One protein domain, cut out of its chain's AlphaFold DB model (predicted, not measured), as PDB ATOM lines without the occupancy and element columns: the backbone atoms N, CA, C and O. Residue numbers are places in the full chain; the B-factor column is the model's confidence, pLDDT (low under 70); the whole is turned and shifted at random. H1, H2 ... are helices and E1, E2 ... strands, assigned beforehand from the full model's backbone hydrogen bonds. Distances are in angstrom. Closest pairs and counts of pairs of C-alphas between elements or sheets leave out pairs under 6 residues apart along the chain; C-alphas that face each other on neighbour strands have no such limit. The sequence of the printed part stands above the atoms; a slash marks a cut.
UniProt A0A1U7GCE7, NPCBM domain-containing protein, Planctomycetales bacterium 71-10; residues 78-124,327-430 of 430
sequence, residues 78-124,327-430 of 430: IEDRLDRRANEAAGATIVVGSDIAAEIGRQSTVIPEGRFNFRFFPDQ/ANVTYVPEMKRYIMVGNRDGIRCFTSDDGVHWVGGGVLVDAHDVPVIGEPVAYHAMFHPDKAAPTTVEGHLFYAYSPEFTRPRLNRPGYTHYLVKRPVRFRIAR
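This is residues 78 to 124 and 327 to 430 of the 430 residues of the protein "NPCBM domain-containing protein" of Planctomycetales bacterium 71-10 (UniProt A0A1U7GCE7). Two strongly twisted sheets lie face to face as a sandwich: E4 to E7 make one, and the long strands E8, E9 and E10 with the shorter E1, E2 and E3 make the other. E8, which bends by 64 degrees at residue 380, comes close to E4 along one side, E1 comes close to E7 along the other, and the loop of residues 403 to 417 extends one end of the long axis. The printed part has 151 residues with one named helix and ten named strands, in the order H1, then E1 to E10, and the class is mostly strand. The four-stranded sheet runs E4, E5, E6, E7, antiparallel throughout; the other is branched, its neighbours antiparallel. The whole is compact, with a radius of gyration of the C-alphas of 15.7 A, and elongated, spanning 53 by 29 by 25 A.

H1, residues 84 to 88, is on neither sheet, only just so for the four-stranded one, with 4 pairs of C-alphas within 10 A; its O i to N i+4 pair is within hydrogen-bond range. E1, residues 93 to 95, and E2, residues 100 to 104, form a hairpin, with N 94 and O 102 2.8 A apart. E3, residues 108 to 111, and E2 lie on one side of E10, residues 418 to 428, by staggered pairing; N 103 and O 425 are 2.8 A apart, N 108 and O 421 2.9 A. E4, residues 327 to 332, E5, residues 337 to 343, E6, residues 347 to 352, and E7, residues 359 to 365, are a meander, each strand the antiparallel neighbour of the one before; N 330 and O 339 are 2.9 A apart, N 340 and O 350 2.9 A, and N 351 and O 359 2.9 A. E8, residues 377 to 389, E9, residues 392 to 402, and E10 are a second meander, with N 384 and O 396 2.9 A apart and N 397 and O 422 2.8 A. Between the sheets, the closest C-alphas of E4 and E8 are those of Asn 328 and Met 382, 5.5 A, and of E1 and E7 those of Val 95 and Gly 362, 5.9 A.

H1 begins at C-alpha 84 (162.753, 138.243, 101.407). E4 begins at C-alpha 327 (149.791, 115.554, 102.040). E5 is 19.7 A long, E8 32.3 A, E9 29.9 A and E10 31.1 A; E10 ends at C-alpha 428 (143.946, 125.758, 119.711).

The C-alphas of Asn 411 and Arg 430, the two farthest apart, are 54.2 A apart. Residues 125 to 326 are not printed, and C-alphas 124 and 327 are 10.5 A apart across this cut. The links E7 to E8 and E9 to E10 are long. Residues 78 to 86 and 407 to 415 have pLDDT under 70.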
ATOM      1  N   ILE A  78     173.529 130.875 104.132       48.38
ATOM      2  CA  ILE A  78     173.124 131.530 102.872       48.38
ATOM      3  C   ILE A  78     171.839 132.303 103.189       48.38
ATOM      4  O   ILE A  78     170.741 131.876 102.848       48.38
ATOM      5  N   GLU A  79     171.958 133.379 103.961       50.03
ATOM      6  CA  GLU A  79     170.794 134.097 104.482       50.03
ATOM      7  C   GLU A  79     170.269 135.161 103.514       50.03
ATOM      8  O   GLU A  79     169.156 135.642 103.689       50.03
ATOM      9  N   ASP A  80     171.025 135.474 102.456       47.53
ATOM     10  CA  ASP A  80     170.797 136.696 101.673       47.53
ATOM     11  C   ASP A  80     170.192 136.472 100.273       47.53
ATOM     12  O   ASP A  80     169.950 137.413  99.525       47.53
ATOM     13  N   ARG A  81     169.910 135.216  99.897       53.41
ATOM     14  CA  ARG A  81     169.169 134.890  98.657       53.41
ATOM     15  C   ARG A  81     167.905 134.068  98.858       53.41
ATOM     16  O   ARG A  81     167.155 133.893  97.902       53.41
ATOM     17  N   LEU A  82     167.657 133.556 100.063       57.59
ATOM     18  CA  LEU A  82     166.348 132.985 100.358       57.59
ATOM     19  C   LEU A  82     165.362 134.147 100.417       57.59
ATOM     20  O   LEU A  82     165.549 135.074 101.201       57.59
ATOM     21  N   ASP A  83     164.385 134.099  99.519       61.97
ATOM     22  CA  ASP A  83     163.486 135.189  99.162       61.97
ATOM     23  C   ASP A  83     163.021 135.997 100.388       61.97
ATOM     24  O   ASP A  83     162.481 135.439 101.350       61.97
ATOM     25  N   ARG A  84     163.231 137.324 100.359       63.78
ATOM     26  CA  ARG A  84     162.753 138.243 101.407       63.78
ATOM     27  C   ARG A  84     161.253 138.025 101.639       63.78
ATOM     28  O   ARG A  84     160.835 138.007 102.794       63.78
ATOM     29  N   ARG A  85     160.493 137.713 100.579       66.88
ATOM     30  CA  ARG A  85     159.060 137.383 100.644       66.88
ATOM     31  C   ARG A  85     158.759 136.180 101.538       66.88
ATOM     32  O   ARG A  85     157.851 136.245 102.359       66.88
ATOM     33  N   ALA A  86     159.556 135.108 101.464       69.81
ATOM     34  CA  ALA A  86     159.344 133.919 102.299       69.81
ATOM     35  C   ALA A  86     159.485 134.232 103.803       69.81
ATOM     36  O   ALA A  86     158.830 133.614 104.647       69.81
ATOM     37  N   ASN A  87     160.314 135.224 104.143       79.69
ATOM     38  CA  ASN A  87     160.558 135.648 105.519       79.69
ATOM     39  C   ASN A  87     159.668 136.812 105.987       79.69
ATOM     40  O   ASN A  87     159.565 137.009 107.194       79.69
ATOM     41  N   GLU A  88     158.984 137.535 105.095       78.56
ATOM     42  CA  GLU A  88     158.030 138.599 105.465       78.56
ATOM     43  C   GLU A  88     156.853 138.067 106.301       78.56
ATOM     44  O   GLU A  88     156.341 138.773 107.165       78.56
ATOM     45  N   ALA A  89     156.481 136.794 106.123       76.19
ATOM     46  CA  ALA A  89     155.457 136.127 106.930       76.19
ATOM     47  C   ALA A  89     155.959 135.622 108.301       76.19
ATOM     48  O   ALA A  89     155.181 135.052 109.068       76.19
ATOM     49  N   ALA A  90     157.251 135.760 108.623       83.25
ATOM     50  CA  ALA A  90     157.781 135.264 109.890       83.25
ATOM     51  C   ALA A  90     157.163 136.021 111.079       83.25
ATOM     52  O   ALA A  90     157.213 137.246 111.152       83.25
ATOM     53  N   GLY A  91     156.595 135.276 112.028       83.12
ATOM     54  CA  GLY A  91     155.875 135.823 113.179       83.12
ATOM     55  C   GLY A  91     154.406 136.162 112.908       83.12
ATOM     56  O   GLY A  91     153.707 136.544 113.845       83.12
ATOM     57  N   ALA A  92     153.912 135.992 111.677       84.94
ATOM     58  CA  ALA A  92     152.490 136.131 111.391       84.94
ATOM     59  C   ALA A  92     151.693 134.984 112.033       84.94
ATOM     60  O   ALA A  92     152.085 133.815 111.965       84.94
ATOM     61  N   THR A  93     150.550 135.323 112.632       89.19
ATOM     62  CA  THR A  93     149.545 134.342 113.050       89.19
ATOM     63  C   THR A  93     148.629 134.042 111.871       89.19
ATOM     64  O   THR A  93     147.924 134.918 111.374       89.19
ATOM     65  N   ILE A  94     148.630 132.791 111.435       88.81
ATOM     66  CA  ILE A  94     147.819 132.267 110.343       88.81
ATOM     67  C   ILE A  94     146.647 131.509 110.958       88.81
ATOM     68  O   ILE A  94     146.837 130.586 111.747       88.81
ATOM     69  N   VAL A  95     145.423 131.873 110.591       88.06
ATOM     70  CA  VAL A  95     144.233 131.110 110.977       88.06
ATOM     71  C   VAL A  95     144.152 129.877 110.075       88.06
ATOM     72  O   VAL A  95     144.023 130.006 108.859       88.06
ATOM     73  N   VAL A  96     144.292 128.684 110.656       84.00
ATOM     74  CA  VAL A  96     144.306 127.408 109.919       84.00
ATOM     75  C   VAL A  96     142.903 126.829 109.791       84.00
ATOM     76  O   VAL A  96     142.630 126.156 108.810       84.00
ATOM     77  N   GLY A  97     142.007 127.136 110.726       85.00
ATOM     78  CA  GLY A  97     140.607 126.720 110.743       85.00
ATOM     79  C   GLY A  97     139.822 127.552 111.753       85.00
ATOM     80  O   GLY A  97     140.284 128.606 112.184       85.00
ATOM     81  N   SER A  98     138.642 127.085 112.160       84.94
ATOM     82  CA  SER A  98     137.838 127.781 113.176       84.94
ATOM     83  C   SER A  98     138.455 127.742 114.577       84.94
ATOM     84  O   SER A  98     138.135 128.592 115.400       84.94
ATOM     85  N   ASP A  99     139.308 126.757 114.853       89.31
ATOM     86  CA  ASP A  99     139.789 126.431 116.195       89.31
ATOM     87  C   ASP A  99     141.309 126.251 116.282       89.31
ATOM     88  O   ASP A  99     141.809 126.004 117.373       89.31
ATOM     89  N   ILE A 100     142.069 126.375 115.187       93.12
ATOM     90  CA  ILE A 100     143.538 126.280 115.210       93.12
ATOM     91  C   ILE A 100     144.177 127.478 114.506       93.12
ATOM     92  O   ILE A 100     143.818 127.844 113.385       93.12
ATOM     93  N   ALA A 101     145.173 128.062 115.172       95.00
ATOM     94  CA  ALA A 101     146.067 129.080 114.637       95.00
ATOM     95  C   ALA A 101     147.500 128.540 114.545       95.00
ATOM     96  O   ALA A 101     147.931 127.760 115.396       95.00
ATOM     97  N   ALA A 102     148.244 128.977 113.533       95.88
ATOM     98  CA  ALA A 102     149.653 128.668 113.335       95.88
ATOM     99  C   ALA A 102     150.503 129.942 113.415       95.88
ATOM    100  O   ALA A 102     150.140 130.975 112.866       95.88
ATOM    101  N   GLU A 103     151.657 129.864 114.063       96.44
ATOM    102  CA  GLU A 103     152.719 130.868 113.998       96.44
ATOM    103  C   GLU A 103     153.903 130.243 113.266       96.44
ATOM    104  O   GLU A 103     154.360 129.163 113.655       96.44
ATOM    105  N   ILE A 104     154.410 130.903 112.223       95.88
ATOM    106  CA  ILE A 104     155.541 130.394 111.444       95.88
ATOM    107  C   ILE A 104     156.786 131.264 111.619       95.88
ATOM    108  O   ILE A 104     156.739 132.490 111.539       95.88
ATOM    109  N   GLY A 105     157.919 130.626 111.893       96.00
ATOM    110  CA  GLY A 105     159.210 131.269 112.100       96.00
ATOM    111  C   GLY A 105     159.937 131.593 110.795       96.00
ATOM    112  O   GLY A 105     159.426 131.394 109.691       96.00
ATOM    113  N   ARG A 106     161.169 132.091 110.912       95.00
ATOM    114  CA  ARG A 106     162.042 132.365 109.760       95.00
ATOM    115  C   ARG A 106     162.471 131.060 109.074       95.00
ATOM    116  O   ARG A 106     162.709 130.060 109.751       95.00
ATOM    117  N   GLN A 107     162.577 131.078 107.747       95.44
ATOM    118  CA  GLN A 107     163.128 129.964 106.973       95.44
ATOM    119  C   GLN A 107     164.640 129.852 107.173       95.44
ATOM    120  O   GLN A 107     165.354 130.850 107.106       95.44
ATOM    121  N   SER A 108     165.128 128.626 107.365       95.12
ATOM    122  CA  SER A 108     166.553 128.301 107.392       95.12
ATOM    123  C   SER A 108     166.873 127.102 106.498       95.12
ATOM    124  O   SER A 108     166.036 126.231 106.251       95.12
ATOM    125  N   THR A 109     168.093 127.060 105.964       95.81
ATOM    126  CA  THR A 109     168.555 125.944 105.130       95.81
ATOM    127  C   THR A 109     169.055 124.788 105.987       95.81
ATOM    128  O   THR A 109     169.941 124.967 106.817       95.81
ATOM    129  N   VAL A 110     168.563 123.583 105.705       96.94
ATOM    130  CA  VAL A 110     169.069 122.327 106.274       96.94
ATOM    131  C   VAL A 110     170.151 121.740 105.365       96.94
ATOM    132  O   VAL A 110     171.269 121.455 105.798       96.94
ATOM    133  N   ILE A 111     169.850 121.611 104.069       96.12
ATOM    134  CA  ILE A 111     170.797 121.145 103.050       96.12
ATOM    135  C   ILE A 111     170.751 122.127 101.867       96.12
ATOM    136  O   ILE A 111     169.734 122.178 101.174       96.12
ATOM    137  N   PRO A 112     171.816 122.921 101.639       93.56
ATOM    138  CA  PRO A 112     171.895 123.819 100.495       93.56
ATOM    139  C   PRO A 112     172.044 123.069  99.173       93.56
ATOM    140  O   PRO A 112     172.535 121.936  99.145       93.56
ATOM    141  N   GLU A 113     171.682 123.741  98.078       87.88
ATOM    142  CA  GLU A 113     171.896 123.248  96.715       87.88
ATOM    143  C   GLU A 113     173.338 122.750  96.517       87.88
ATOM    144  O   GLU A 113     174.312 123.371  96.952       87.88
ATOM    145  N   GLY A 114     173.481 121.607  95.843       86.94
ATOM    146  CA  GLY A 114     174.777 121.054  95.453       86.94
ATOM    147  C   GLY A 114     175.598 120.468  96.602       86.94
ATOM    148  O   GLY A 114     176.627 119.832  96.345       86.94
ATOM    149  N   ARG A 115     175.158 120.602  97.864       91.50
ATOM    150  CA  ARG A 115     175.790 119.895  98.985       91.50
ATOM    151  C   ARG A 115     175.708 118.393  98.730       91.50
ATOM    152  O   ARG A 115     174.691 117.878  98.281       91.50
ATOM    153  N   PHE A 116     176.819 117.700  98.971       94.44
ATOM    154  CA  PHE A 116     176.978 116.268  98.683       94.44
ATOM    155  C   PHE A 116     176.785 115.884  97.205       94.44
ATOM    156  O   PHE A 116     176.611 114.708  96.905       94.44
ATOM    157  N   ASN A 117     176.834 116.856  96.281       91.81
ATOM    158  CA  ASN A 117     176.486 116.673  94.868       91.81
ATOM    159  C   ASN A 117     175.035 116.188  94.658       91.81
ATOM    160  O   ASN A 117     174.709 115.611  93.620       91.81
ATOM    161  N   PHE A 118     174.157 116.430  95.634       92.69
ATOM    162  CA  PHE A 118     172.735 116.168  95.489       92.69
ATOM    163  C   PHE A 118     172.098 117.170  94.530       92.69
ATOM    164  O   PHE A 118     172.482 118.341  94.460       92.69
ATOM    165  N   ARG A 119     171.120 116.683  93.770       89.12
ATOM    166  CA  ARG A 119     170.323 117.458  92.819       89.12
ATOM    167  C   ARG A 119     168.874 117.033  92.965       89.12
ATOM    168  O   ARG A 119     168.629 115.870  93.260       89.12
ATOM    169  N   PHE A 120     167.958 117.968  92.726       87.94
ATOM    170  CA  PHE A 120     166.522 117.700  92.724       87.94
ATOM    171  C   PHE A 120     166.051 116.986  94.011       87.94
ATOM    172  O   PHE A 120     165.586 115.855  93.965       87.94
ATOM    173  N   PHE A 121     166.256 117.616  95.174       93.50
ATOM    174  CA  PHE A 121     165.962 117.011  96.478       93.50
ATOM    175  C   PHE A 121     165.333 118.016  97.469       93.50
ATOM    176  O   PHE A 121     165.598 119.210  97.362       93.50
ATOM    177  N   PRO A 122     164.594 117.537  98.482       95.44
ATOM    178  CA  PRO A 122     164.036 116.195  98.522       95.44
ATOM    179  C   PRO A 122     162.950 116.027  97.449       95.44
ATOM    180  O   PRO A 122     162.214 116.962  97.149       95.44
ATOM    181  N   ASP A 123     162.869 114.836  96.866       93.94
ATOM    182  CA  ASP A 123     161.833 114.480  95.879       93.94
ATOM    183  C   ASP A 123     160.713 113.622  96.506       93.94
ATOM    184  O   ASP A 123     160.091 112.806  95.839       93.94
ATOM    185  N   GLN A 124     160.540 113.752  97.829       96.69
ATOM    186  CA  GLN A 124     159.452 113.257  98.690       96.69
ATOM    187  C   GLN A 124     159.549 113.951 100.063       96.69
ATOM    188  O   GLN A 124     160.532 114.639 100.344       96.69
ATOM    189  N   ALA A 327     150.182 115.439 100.645       97.94
ATOM    190  CA  ALA A 327     149.791 115.554 102.040       97.94
ATOM    191  C   ALA A 327     150.716 114.740 102.955       97.94
ATOM    192  O   ALA A 327     150.876 113.533 102.783       97.94
ATOM    193  N   ASN A 328     151.253 115.391 103.982       98.56
ATOM    194  CA  ASN A 328     151.932 114.758 105.102       98.56
ATOM    195  C   ASN A 328     151.128 114.987 106.382       98.56
ATOM    196  O   ASN A 328     150.774 116.121 106.715       98.56
ATOM    197  N   VAL A 329     150.813 113.900 107.082       98.62
ATOM    198  CA  VAL A 329     149.897 113.889 108.223       98.62
ATOM    199  C   VAL A 329     150.609 113.417 109.477       98.62
ATOM    200  O   VAL A 329     151.206 112.344 109.501       98.62
ATOM    201  N   THR A 330     150.457 114.194 110.545       98.44
ATOM    202  CA  THR A 330     150.913 113.861 111.893       98.44
ATOM    203  C   THR A 330     149.729 113.864 112.850       98.44
ATOM    204  O   THR A 330     148.950 114.815 112.879       98.44
ATOM    205  N   TYR A 331     149.599 112.818 113.665       98.44
ATOM    206  CA  TYR A 331     148.715 112.834 114.827       98.44
ATOM    207  C   TYR A 331     149.502 113.339 116.036       98.44
ATOM    208  O   TYR A 331     150.590 112.838 116.309       98.44
ATOM    209  N   VAL A 332     148.956 114.327 116.744       98.38
ATOM    210  CA  VAL A 332     149.534 114.908 117.961       98.38
ATOM    211  C   VAL A 332     148.705 114.424 119.157       98.38
ATOM    212  O   VAL A 332     147.630 114.985 119.408       98.38
ATOM    213  N   PRO A 333     149.155 113.387 119.892       98.06
ATOM    214  CA  PRO A 333     148.361 112.752 120.945       98.06
ATOM    215  C   PRO A 333     147.942 113.705 122.063       98.06
ATOM    216  O   PRO A 333     146.811 113.638 122.541       98.06
ATOM    217  N   GLU A 334     148.824 114.621 122.457       98.19
ATOM    218  CA  GLU A 334     148.588 115.578 123.536       98.19
ATOM    219  C   GLU A 334     147.430 116.513 123.192       98.19
ATOM    220  O   GLU A 334     146.568 116.755 124.035       98.19
ATOM    221  N   MET A 335     147.376 116.985 121.942       97.31
ATOM    222  CA  MET A 335     146.288 117.827 121.437       97.31
ATOM    223  C   MET A 335     145.051 117.025 121.033       97.31
ATOM    224  O   MET A 335     143.987 117.610 120.857       97.31
ATOM    225  N   LYS A 336     145.186 115.704 120.857       97.31
ATOM    226  CA  LYS A 336     144.188 114.828 120.226       97.31
ATOM    227  C   LYS A 336     143.756 115.330 118.848       97.31
ATOM    228  O   LYS A 336     142.582 115.283 118.503       97.31
ATOM    229  N   ARG A 337     144.717 115.821 118.068       97.19
ATOM    230  CA  ARG A 337     144.471 116.424 116.756       97.19
ATOM    231  C   ARG A 337     145.359 115.806 115.700       97.19
ATOM    232  O   ARG A 337     146.539 115.562 115.938       97.19
ATOM    233  N   TYR A 338     144.799 115.619 114.515       98.38
ATOM    234  CA  TYR A 338     145.579 115.424 113.305       98.38
ATOM    235  C   TYR A 338     145.919 116.778 112.691       98.38
ATOM    236  O   TYR A 338     145.067 117.665 112.607       98.38
ATOM    237  N   ILE A 339     147.158 116.908 112.234       98.06
ATOM    238  CA  ILE A 339     147.670 118.051 111.487       98.06
ATOM    239  C   ILE A 339     148.156 117.523 110.143       98.06
ATOM    240  O   ILE A 339     149.000 116.628 110.092       98.06
ATOM    241  N   MET A 340     147.619 118.077 109.065       98.50
ATOM    242  CA  MET A 340     148.051 117.812 107.699       98.50
ATOM    243  C   MET A 340     148.711 119.061 107.143       98.50
ATOM    244  O   MET A 340     148.132 120.147 107.199       98.50
ATOM    245  N   VAL A 341     149.889 118.892 106.555       98.44
ATOM    246  CA  VAL A 341     150.489 119.887 105.668       98.44
ATOM    247  C   VAL A 341     150.474 119.343 104.250       98.44
ATOM    248  O   VAL A 341     150.819 118.188 104.027       98.44
ATOM    249  N   GLY A 342     150.025 120.147 103.295       97.81
ATOM    250  CA  GLY A 342     149.851 119.710 101.914       97.81
ATOM    251  C   GLY A 342     149.875 120.880 100.947       97.81
ATOM    252  O   GLY A 342     149.788 122.042 101.341       97.81
ATOM    253  N   ASN A 343     150.006 120.573  99.670       97.44
ATOM    254  CA  ASN A 343     150.187 121.533  98.601       97.44
ATOM    255  C   ASN A 343     148.852 121.902  97.932       97.44
ATOM    256  O   ASN A 343     148.083 121.035  97.512       97.44
ATOM    257  N   ARG A 344     148.572 123.205  97.862       95.62
ATOM    258  CA  ARG A 344     147.506 123.810  97.054       95.62
ATOM    259  C   ARG A 344     147.788 125.304  96.949       95.62
ATOM    260  O   ARG A 344     147.509 126.022  97.904       95.62
ATOM    261  N   ASP A 345     148.338 125.777  95.839       94.12
ATOM    262  CA  ASP A 345     148.763 127.180  95.691       94.12
ATOM    263  C   ASP A 345     149.696 127.617  96.846       94.12
ATOM    264  O   ASP A 345     149.466 128.625  97.513       94.12
ATOM    265  N   GLY A 346     150.685 126.774  97.159       95.88
ATOM    266  CA  GLY A 346     151.562 126.899  98.329       95.88
ATOM    267  C   GLY A 346     151.429 125.736  99.304       95.88
ATOM    268  O   GLY A 346     150.691 124.779  99.058       95.88
ATOM    269  N   ILE A 347     152.165 125.802 100.416       97.75
ATOM    270  CA  ILE A 347     152.046 124.823 101.504       97.75
ATOM    271  C   ILE A 347     150.955 125.313 102.446       97.75
ATOM    272  O   ILE A 347     151.078 126.381 103.050       97.75
ATOM    273  N   ARG A 348     149.900 124.519 102.595       97.44
ATOM    274  CA  ARG A 348     148.758 124.784 103.467       97.44
ATOM    275  C   ARG A 348     148.717 123.832 104.646       97.44
ATOM    276  O   ARG A 348     149.280 122.742 104.593       97.44
ATOM    277  N   CYS A 349     148.008 124.249 105.686       97.31
ATOM    278  CA  CYS A 349     147.692 123.423 106.839       97.31
ATOM    279  C   CYS A 349     146.195 123.113 106.910       97.31
ATOM    280  O   CYS A 349     145.357 123.986 106.665       97.31
ATOM    281  N   PHE A 350     145.883 121.890 107.325       97.12
ATOM    282  CA  PHE A 350     144.542 121.397 107.619       97.12
ATOM    283  C   PHE A 350     144.567 120.623 108.936       97.12
ATOM    284  O   PHE A 350     145.611 120.106 109.345       97.12
ATOM    285  N   THR A 351     143.425 120.532 109.606       97.12
ATOM    286  CA  THR A 351     143.301 119.848 110.896       97.12
ATOM    287  C   THR A 351     142.080 118.944 110.924       97.12
ATOM    288  O   THR A 351     141.100 119.185 110.218       97.12
ATOM    289  N   SER A 352     142.140 117.887 111.729       97.44
ATOM    290  CA  SER A 352     141.042 116.931 111.876       97.44
ATOM    291  C   SER A 352     141.004 116.330 113.284       97.44
ATOM    292  O   SER A 352     142.041 116.184 113.936       97.44
ATOM    293  N   ASP A 353     139.803 115.995 113.761       97.06
ATOM    294  CA  ASP A 353     139.585 115.205 114.985       97.06
ATOM    295  C   ASP A 353     139.699 113.698 114.738       97.06
ATOM    296  O   ASP A 353     140.192 112.957 115.587       97.06
ATOM    297  N   ASP A 354     139.239 113.234 113.577       97.44
ATOM    298  CA  ASP A 354     139.063 111.812 113.270       97.44
ATOM    299  C   ASP A 354     140.005 111.300 112.171       97.44
ATOM    300  O   ASP A 354     140.099 110.094 111.939       97.44
ATOM    301  N   GLY A 355     140.736 112.206 111.520       97.69
ATOM    302  CA  GLY A 355     141.649 111.908 110.424       97.69
ATOM    303  C   GLY A 355     140.948 111.716 109.076       97.69
ATOM    304  O   GLY A 355     141.624 111.411 108.095       97.69
ATOM    305  N   VAL A 356     139.629 111.896 108.993       98.12
ATOM    306  CA  VAL A 356     138.833 111.727 107.766       98.12
ATOM    307  C   VAL A 356     138.230 113.056 107.328       98.12
ATOM    308  O   VAL A 356     138.296 113.398 106.150       98.12
ATOM    309  N   HIS A 357     137.676 113.821 108.267       96.81
ATOM    310  CA  HIS A 357     137.049 115.108 107.995       96.81
ATOM    311  C   HIS A 357     138.032 116.233 108.299       96.81
ATOM    312  O   HIS A 357     138.379 116.480 109.457       96.81
ATOM    313  N   TRP A 358     138.488 116.904 107.247       97.00
ATOM    314  CA  TRP A 358     139.504 117.943 107.332       97.00
ATOM    315  C   TRP A 358     138.880 119.329 107.250       97.00
ATOM    316  O   TRP A 358     138.071 119.618 106.370       97.00
ATOM    317  N   VAL A 359     139.293 120.198 108.166       94.31
ATOM    318  CA  VAL A 359     138.935 121.615 108.177       94.31
ATOM    319  C   VAL A 359     140.201 122.422 107.928       94.31
ATOM    320  O   VAL A 359     141.274 122.078 108.427       94.31
ATOM    321  N   GLY A 360     140.082 123.502 107.158       87.69
ATOM    322  CA  GLY A 360     141.126 124.513 107.075       87.69
ATOM    323  C   GLY A 360     141.595 124.876 105.676       87.69
ATOM    324  O   GLY A 360     140.792 124.968 104.750       87.69
ATOM    325  N   GLY A 361     142.899 125.136 105.551       82.81
ATOM    326  CA  GLY A 361     143.544 125.629 104.332       82.81
ATOM    327  C   GLY A 361     144.363 126.910 104.519       82.81
ATOM    328  O   GLY A 361     144.567 127.639 103.544       82.81
ATOM    329  N   GLY A 362     144.824 127.207 105.739       91.81
ATOM    330  CA  GLY A 362     145.706 128.349 106.000       91.81
ATOM    331  C   GLY A 362     147.053 128.184 105.290       91.81
ATOM    332  O   GLY A 362     147.666 127.121 105.386       91.81
ATOM    333  N   VAL A 363     147.508 129.213 104.571       95.44
ATOM    334  CA  VAL A 363     148.773 129.192 103.815       95.44
ATOM    335  C   VAL A 363     149.944 129.395 104.775       95.44
ATOM    336  O   VAL A 363     150.090 130.465 105.357       95.44
ATOM    337  N   LEU A 364     150.771 128.363 104.945       95.75
ATOM    338  CA  LEU A 364     152.002 128.397 105.740       95.75
ATOM    339  C   LEU A 364     153.187 128.943 104.934       95.75
ATOM    340  O   LEU A 364     154.025 129.672 105.466       95.75
ATOM    341  N   VAL A 365     153.275 128.576 103.654       95.81
ATOM    342  CA  VAL A 365     154.324 129.038 102.736       95.81
ATOM    343  C   VAL A 365     153.676 129.432 101.420       95.81
ATOM    344  O   VAL A 365     153.049 128.596 100.770       95.81
ATOM    345  N   ASP A 366     153.852 130.695 101.047       94.69
ATOM    346  CA  ASP A 366     153.403 131.250  99.774       94.69
ATOM    347  C   ASP A 366     154.492 131.047  98.709       94.69
ATOM    348  O   ASP A 366     155.541 131.694  98.732       94.69
ATOM    349  N   ALA A 367     154.282 130.050  97.853       94.56
ATOM    350  CA  ALA A 367     155.137 129.678  96.730       94.56
ATOM    351  C   ALA A 367     154.331 128.781  95.779       94.56
ATOM    352  O   ALA A 367     153.301 128.232  96.168       94.56
ATOM    353  N   HIS A 368     154.802 128.562  94.553       94.56
ATOM    354  CA  HIS A 368     154.143 127.595  93.681       94.56
ATOM    355  C   HIS A 368     154.296 126.167  94.222       94.56
ATOM    356  O   HIS A 368     155.366 125.754  94.664       94.56
ATOM    357  N   ASP A 369     153.217 125.396  94.160       91.88
ATOM    358  CA  ASP A 369     153.176 123.971  94.496       91.88
ATOM    359  C   ASP A 369     153.529 123.061  93.309       91.88
ATOM    360  O   ASP A 369     153.726 121.856  93.466       91.88
ATOM    361  N   VAL A 370     153.639 123.644  92.117       88.75
ATOM    362  CA  VAL A 370     154.113 122.995  90.900       88.75
ATOM    363  C   VAL A 370     155.333 123.732  90.349       88.75
ATOM    364  O   VAL A 370     155.425 124.953  90.466       88.75
ATOM    365  N   PRO A 371     156.265 123.028  89.694       87.69
ATOM    366  CA  PRO A 371     157.390 123.653  89.011       87.69
ATOM    367  C   PRO A 371     156.997 124.750  88.000       87.69
ATOM    368  O   PRO A 371     156.523 124.446  86.901       87.69
ATOM    369  N   VAL A 372     157.272 126.017  88.325       87.56
ATOM    370  CA  VAL A 372     157.114 127.171  87.422       87.56
ATOM    371  C   VAL A 372     158.472 127.830  87.204       87.56
ATOM    372  O   VAL A 372     159.142 128.213  88.153       87.56
ATOM    373  N   ILE A 373     158.912 127.936  85.947       86.62
ATOM    374  CA  ILE A 373     160.261 128.436  85.638       86.62
ATOM    375  C   ILE A 373     160.421 129.881  86.101       86.62
ATOM    376  O   ILE A 373     159.628 130.725  85.699       86.62
ATOM    377  N   GLY A 374     161.505 130.162  86.822       86.81
ATOM    378  CA  GLY A 374     161.853 131.508  87.273       86.81
ATOM    379  C   GLY A 374     161.120 131.947  88.537       86.81
ATOM    380  O   GLY A 374     161.415 133.016  89.054       86.81
ATOM    381  N   GLU A 375     160.199 131.129  89.043       90.50
ATOM    382  CA  GLU A 375     159.368 131.451  90.198       90.50
ATOM    383  C   GLU A 375     159.754 130.593  91.411       90.50
ATOM    384  O   GLU A 375     160.339 129.509  91.246       90.50
ATOM    385  N   PRO A 376     159.427 131.046  92.635       93.19
ATOM    386  CA  PRO A 376     159.645 130.259  93.829       93.19
ATOM    387  C   PRO A 376     158.689 129.068  93.876       93.19
ATOM    388  O   PRO A 376     157.494 129.181  93.599       93.19
ATOM    389  N   VAL A 377     159.216 127.921  94.280       94.38
ATOM    390  CA  VAL A 377     158.490 126.655  94.354       94.38
ATOM    391  C   VAL A 377     158.740 126.013  95.720       94.38
ATOM    392  O   VAL A 377     159.884 125.962  96.177       94.38
ATOM    393  N   ALA A 378     157.684 125.521  96.369       96.44
ATOM    394  CA  ALA A 378     157.764 124.812  97.644       96.44
ATOM    395  C   ALA A 378     156.829 123.599  97.666       96.44
ATOM    396  O   ALA A 378     155.624 123.736  97.453       96.44
ATOM    397  N   TYR A 379     157.361 122.413  97.956       96.38
ATOM    398  CA  TYR A 379     156.569 121.181  97.941       96.38
ATOM    399  C   TYR A 379     157.156 120.070  98.820       96.38
ATOM    400  O   TYR A 379     158.230 120.227  99.408       96.38
ATOM    401  N   HIS A 380     156.431 118.949  98.923       96.75
ATOM    402  CA  HIS A 380     156.773 117.801  99.776       96.75
ATOM    403  C   HIS A 380     156.986 118.202 101.242       96.75
ATOM    404  O   HIS A 380     157.989 117.856 101.875       96.75
ATOM    405  N   ALA A 381     156.043 118.985 101.764       97.88
ATOM    406  CA  ALA A 381     156.093 119.465 103.131       97.88
ATOM    407  C   ALA A 381     155.923 118.326 104.143       97.88
ATOM    408  O   ALA A 381     155.197 117.367 103.907       97.88
ATOM    409  N   MET A 382     156.567 118.463 105.296       98.06
ATOM    410  CA  MET A 382     156.451 117.550 106.426       98.06
ATOM    411  C   MET A 382     156.498 118.349 107.720       98.06
ATOM    412  O   MET A 382     157.370 119.202 107.897       98.06
ATOM    413  N   PHE A 383     155.544 118.098 108.613       98.44
ATOM    414  CA  PHE A 383     155.554 118.673 109.952       98.44
ATOM    415  C   PHE A 383     156.142 117.663 110.935       98.44
ATOM    416  O   PHE A 383     155.632 116.555 111.075       98.44
ATOM    417  N   HIS A 384     157.204 118.059 111.627       98.06
ATOM    418  CA  HIS A 384     157.857 117.267 112.658       98.06
ATOM    419  C   HIS A 384     157.658 117.934 114.027       98.06
ATOM    420  O   HIS A 384     158.222 119.011 114.245       98.06
ATOM    421  N   PRO A 385     156.844 117.361 114.931       98.06
ATOM    422  CA  PRO A 385     156.619 117.932 116.253       98.06
ATOM    423  C   PRO A 385     157.833 117.699 117.164       98.06
ATOM    424  O   PRO A 385     158.288 116.571 117.312       98.06
ATOM    425  N   ASP A 386     158.298 118.754 117.834       97.38
ATOM    426  CA  ASP A 386     159.360 118.665 118.846       97.38
ATOM    427  C   ASP A 386     158.768 118.591 120.261       97.38
ATOM    428  O   ASP A 386     159.280 117.896 121.141       97.38
ATOM    429  N   LYS A 387     157.712 119.376 120.513       97.88
ATOM    430  CA  LYS A 387     157.079 119.519 121.830       97.88
ATOM    431  C   LYS A 387     155.584 119.697 121.673       97.88
ATOM    432  O   LYS A 387     155.140 120.565 120.926       97.88
ATOM    433  N   ALA A 388     154.811 118.945 122.439       98.25
ATOM    434  CA  ALA A 388     153.362 119.025 122.422       98.25
ATOM    435  C   ALA A 388     152.794 119.190 123.835       98.25
ATOM    436  O   ALA A 388     153.356 118.733 124.828       98.25
ATOM    437  N   ALA A 389     151.667 119.881 123.907       98.06
ATOM    438  CA  ALA A 389     150.848 120.097 125.086       98.06
ATOM    439  C   ALA A 389     149.370 120.119 124.651       98.06
ATOM    440  O   ALA A 389     149.083 120.259 123.462       98.06
ATOM    441  N   PRO A 390     148.401 120.030 125.581       97.56
ATOM    442  CA  PRO A 390     146.991 119.863 125.219       97.56
ATOM    443  C   PRO A 390     146.401 120.912 124.273       97.56
ATOM    444  O   PRO A 390     145.447 120.634 123.557       97.56
ATOM    445  N   THR A 391     146.950 122.127 124.265       97.06
ATOM    446  CA  THR A 391     146.446 123.242 123.450       97.06
ATOM    447  C   THR A 391     147.483 123.793 122.480       97.06
ATOM    448  O   THR A 391     147.221 124.811 121.843       97.06
ATOM    449  N   THR A 392     148.678 123.204 122.403       97.81
ATOM    450  CA  THR A 392     149.759 123.723 121.560       97.81
ATOM    451  C   THR A 392     150.722 122.622 121.150       97.81
ATOM    452  O   THR A 392     151.039 121.742 121.943       97.81
ATOM    453  N   VAL A 393     151.263 122.722 119.944       98.44
ATOM    454  CA  VAL A 393     152.403 121.915 119.503       98.44
ATOM    455  C   VAL A 393     153.400 122.810 118.786       98.44
ATOM    456  O   VAL A 393     153.019 123.697 118.026       98.44
ATOM    457  N   GLU A 394     154.673 122.610 119.078       98.44
ATOM    458  CA  GLU A 394     155.814 123.278 118.469       98.44
ATOM    459  C   GLU A 394     156.647 122.245 117.723       98.44
ATOM    460  O   GLU A 394     156.780 121.102 118.166       98.44
ATOM    461  N   GLY A 395     157.222 122.648 116.601       98.25
ATOM    462  CA  GLY A 395     158.082 121.784 115.819       98.25
ATOM    463  C   GLY A 395     158.666 122.491 114.613       98.25
ATOM    464  O   GLY A 395     158.783 123.720 114.574       98.25
ATOM    465  N   HIS A 396     158.990 121.704 113.598       98.38
ATOM    466  CA  HIS A 396     159.586 122.184 112.365       98.38
ATOM    467  C   HIS A 396     158.773 121.742 111.148       98.38
ATOM    468  O   HIS A 396     158.387 120.583 111.020       98.38
ATOM    469  N   LEU A 397     158.546 122.676 110.227       98.50
ATOM    470  CA  LEU A 397     158.052 122.409 108.884       98.50
ATOM    471  C   LEU A 397     159.252 122.239 107.949       98.50
ATOM    472  O   LEU A 397     159.948 123.220 107.692       98.50
ATOM    473  N   PHE A 398     159.487 121.032 107.444       98.50
ATOM    474  CA  PHE A 398     160.499 120.726 106.428       98.50
ATOM    475  C   PHE A 398     159.863 120.684 105.041       98.50
ATOM    476  O   PHE A 398     158.730 120.231 104.916       98.50
ATOM    477  N   TYR A 399     160.562 121.144 104.004       98.25
ATOM    478  CA  TYR A 399     160.076 121.072 102.618       98.25
ATOM    479  C   TYR A 399     161.207 121.252 101.603       98.25
ATOM    480  O   TYR A 399     162.280 121.784 101.921       98.25
ATOM    481  N   ALA A 400     160.950 120.811 100.370       97.06
ATOM    482  CA  ALA A 400     161.743 121.199  99.215       97.06
ATOM    483  C   ALA A 400     161.431 122.649  98.863       97.06
ATOM    484  O   ALA A 400     160.263 123.019  98.759       97.06
ATOM    485  N   TYR A 401     162.463 123.460  98.662       96.00
ATOM    486  CA  TYR A 401     162.305 124.849  98.253       96.00
ATOM    487  C   TYR A 401     163.236 125.186  97.101       96.00
ATOM    488  O   TYR A 401     164.394 124.772  97.098       96.00
ATOM    489  N   SER A 402     162.744 125.979  96.160       93.56
ATOM    490  CA  SER A 402     163.529 126.641  95.130       93.56
ATOM    491  C   SER A 402     163.116 128.108  95.080       93.56
ATOM    492  O   SER A 402     161.931 128.356  94.904       93.56
ATOM    493  N   PRO A 403     164.023 129.086  95.245       91.75
ATOM    494  CA  PRO A 403     163.678 130.501  95.104       91.75
ATOM    495  C   PRO A 403     163.468 130.910  93.638       91.75
ATOM    496  O   PRO A 403     162.753 131.866  93.367       91.75
ATOM    497  N   GLU A 404     164.087 130.191  92.699       89.56
ATOM    498  CA  GLU A 404     163.971 130.411  91.259       89.56
ATOM    499  C   GLU A 404     164.064 129.045  90.570       89.56
ATOM    500  O   GLU A 404     165.158 128.514  90.350       89.56
ATOM    501  N   PHE A 405     162.922 128.427  90.265       87.06
ATOM    502  CA  PHE A 405     162.932 127.082  89.698       87.06
ATOM    503  C   PHE A 405     163.452 127.096  88.251       87.06
ATOM    504  O   PHE A 405     162.933 127.785  87.373       87.06
ATOM    505  N   THR A 406     164.470 126.292  87.955       81.94
ATOM    506  CA  THR A 406     165.132 126.236  86.641       81.94
ATOM    507  C   THR A 406     164.895 124.896  85.939       81.94
ATOM    508  O   THR A 406     164.823 123.836  86.558       81.94
ATOM    509  N   ARG A 407     164.767 124.907  84.600       66.44
ATOM    510  CA  ARG A 407     164.535 123.668  83.829       66.44
ATOM    511  C   ARG A 407     165.813 122.820  83.665       66.44
ATOM    512  O   ARG A 407     166.831 123.359  83.236       66.44
ATOM    513  N   PRO A 408     165.703 121.477  83.756       54.25
ATOM    514  CA  PRO A 408     166.782 120.510  83.507       54.25
ATOM    515  C   PRO A 408     167.594 120.669  82.215       54.25
ATOM    516  O   PRO A 408     168.745 120.246  82.140       54.25
ATOM    517  N   ARG A 409     166.953 121.134  81.132       48.16
ATOM    518  CA  ARG A 409     167.427 120.910  79.751       48.16
ATOM    519  C   ARG A 409     168.051 122.118  79.071       48.16
ATOM    520  O   ARG A 409     168.487 121.999  77.932       48.16
ATOM    521  N   LEU A 410     168.124 123.262  79.740       45.50
ATOM    522  CA  LEU A 410     168.710 124.469  79.158       45.50
ATOM    523  C   LEU A 410     170.200 124.613  79.483       45.50
ATOM    524  O   LEU A 410     170.619 125.718  79.774       45.50
ATOM    525  N   ASN A 411     171.000 123.535  79.470       44.44
ATOM    526  CA  ASN A 411     172.470 123.558  79.652       44.44
ATOM    527  C   ASN A 411     173.007 124.446  80.800       44.44
ATOM    528  O   ASN A 411     174.197 124.756  80.847       44.44
ATOM    529  N   ARG A 412     172.150 124.844  81.744       45.53
ATOM    530  CA  ARG A 412     172.507 125.587  82.938       45.53
ATOM    531  C   ARG A 412     172.604 124.561  84.060       45.53
ATOM    532  O   ARG A 412     171.633 123.845  84.303       45.53
ATOM    533  N   PRO A 413     173.768 124.425  84.711       42.25
ATOM    534  CA  PRO A 413     173.827 123.715  85.974       42.25
ATOM    535  C   PRO A 413     172.896 124.425  86.964       42.25
ATOM    536  O   PRO A 413     173.016 125.632  87.143       42.25
ATOM    537  N   GLY A 414     171.970 123.681  87.568       51.34
ATOM    538  CA  GLY A 414     171.110 124.170  88.644       51.34
ATOM    539  C   GLY A 414     169.721 123.558  88.562       51.34
ATOM    540  O   GLY A 414     168.934 123.921  87.694       51.34
ATOM    541  N   TYR A 415     169.442 122.594  89.436       64.00
ATOM    542  CA  TYR A 415     168.108 122.438  90.003       64.00
ATOM    543  C   TYR A 415     168.266 123.044  91.378       64.00
ATOM    544  O   TYR A 415     168.826 122.384  92.257       64.00
ATOM    545  N   THR A 416     167.894 124.309  91.527       73.00
ATOM    546  CA  THR A 416     168.191 125.042  92.752       73.00
ATOM    547  C   THR A 416     167.208 124.631  93.827       73.00
ATOM    548  O   THR A 416     166.276 125.358  94.138       73.00
ATOM    549  N   HIS A 417     167.369 123.406  94.328       89.19
ATOM    550  CA  HIS A 417     166.574 122.848  95.403       89.19
ATOM    551  C   HIS A 417     167.383 122.828  96.686       89.19
ATOM    552  O   HIS A 417     168.557 122.448  96.722       89.19
ATOM    553  N   TYR A 418     166.699 123.225  97.740       94.81
ATOM    554  CA  TYR A 418     167.163 123.216  99.104       94.81
ATOM    555  C   TYR A 418     166.234 122.295  99.886       94.81
ATOM    556  O   TYR A 418     165.018 122.324  99.686       94.81
ATOM    557  N   LEU A 419     166.790 121.558 100.845       97.31
ATOM    558  CA  LEU A 419     165.993 121.166 102.000       97.31
ATOM    559  C   LEU A 419     166.031 122.341 102.971       97.31
ATOM    560  O   LEU A 419     167.105 122.702 103.467       97.31
ATOM    561  N   VAL A 420     164.879 122.942 103.231       97.56
ATOM    562  CA  VAL A 420     164.735 124.034 104.200       97.56
ATOM    563  C   VAL A 420     163.833 123.604 105.344       97.56
ATOM    564  O   VAL A 420     163.136 122.590 105.256       97.56
ATOM    565  N   LYS A 421     163.857 124.382 106.426       97.38
ATOM    566  CA  LYS A 421     162.893 124.254 107.509       97.38
ATOM    567  C   LYS A 421     162.414 125.607 108.024       97.38
ATOM    568  O   LYS A 421     163.106 126.615 107.877       97.38
ATOM    569  N   ARG A 422     161.252 125.614 108.675       97.38
ATOM    570  CA  ARG A 422     160.723 126.739 109.461       97.38
ATOM    571  C   ARG A 422     160.274 126.231 110.830       97.38
ATOM    572  O   ARG A 422     159.566 125.226 110.865       97.38
ATOM    573  N   PRO A 423     160.622 126.893 111.947       97.88
ATOM    574  CA  PRO A 423     159.929 126.657 113.207       97.88
ATOM    575  C   PRO A 423     158.437 126.936 113.013       97.88
ATOM    576  O   PRO A 423     158.081 127.917 112.362       97.88
ATOM    577  N   VAL A 424     157.567 126.097 113.555       97.88
ATOM    578  CA  VAL A 424     156.119 126.303 113.498       97.88
ATOM    579  C   VAL A 424     155.500 125.961 114.843       97.88
ATOM    580  O   VAL A 424     155.912 125.012 115.512       97.88
ATOM    581  N   ARG A 425     154.514 126.754 115.250       97.94
ATOM    582  CA  ARG A 425     153.713 126.513 116.446       97.94
ATOM    583  C   ARG A 425     152.242 126.513 116.071       97.94
ATOM    584  O   ARG A 425     151.746 127.524 115.593       97.94
ATOM    585  N   PHE A 426     151.538 125.427 116.356       97.38
ATOM    586  CA  PHE A 426     150.082 125.360 116.255       97.38
ATOM    587  C   PHE A 426     149.458 125.508 117.641       97.38
ATOM    588  O   PHE A 426     149.967 124.947 118.610       97.38
ATOM    589  N   ARG A 427     148.358 126.255 117.745       97.00
ATOM    590  CA  ARG A 427     147.610 126.493 118.986       97.00
ATOM    591  C   ARG A 427     146.117 126.347 118.749       97.00
ATOM    592  O   ARG A 427     145.619 126.841 117.744       97.00
ATOM    593  N   ILE A 428     145.412 125.749 119.706       94.00
ATOM    594  CA  ILE A 428     143.946 125.758 119.711       94.00
ATOM    595  C   ILE A 428     143.478 127.175 120.079       94.00
ATOM    596  O   ILE A 428     143.793 127.663 121.169       94.00
ATOM    597  N   ALA A 429     142.775 127.846 119.169       84.69
ATOM    598  CA  ALA A 429     142.113 129.120 119.413       84.69
ATOM    599  C   ALA A 429     140.923 128.878 120.355       84.69
ATOM    600  O   ALA A 429     140.096 128.006 120.100       84.69
ATOM    601  N   ARG A 430     140.897 129.591 121.485       70.31
ATOM    602  CA  ARG A 430     139.798 129.525 122.458       70.31
ATOM    603  C   ARG A 430     138.645 130.428 122.069       70.31
ATOM    604  O   ARG A 430     138.937 131.524 121.539       70.31
TER     605      ARG A 430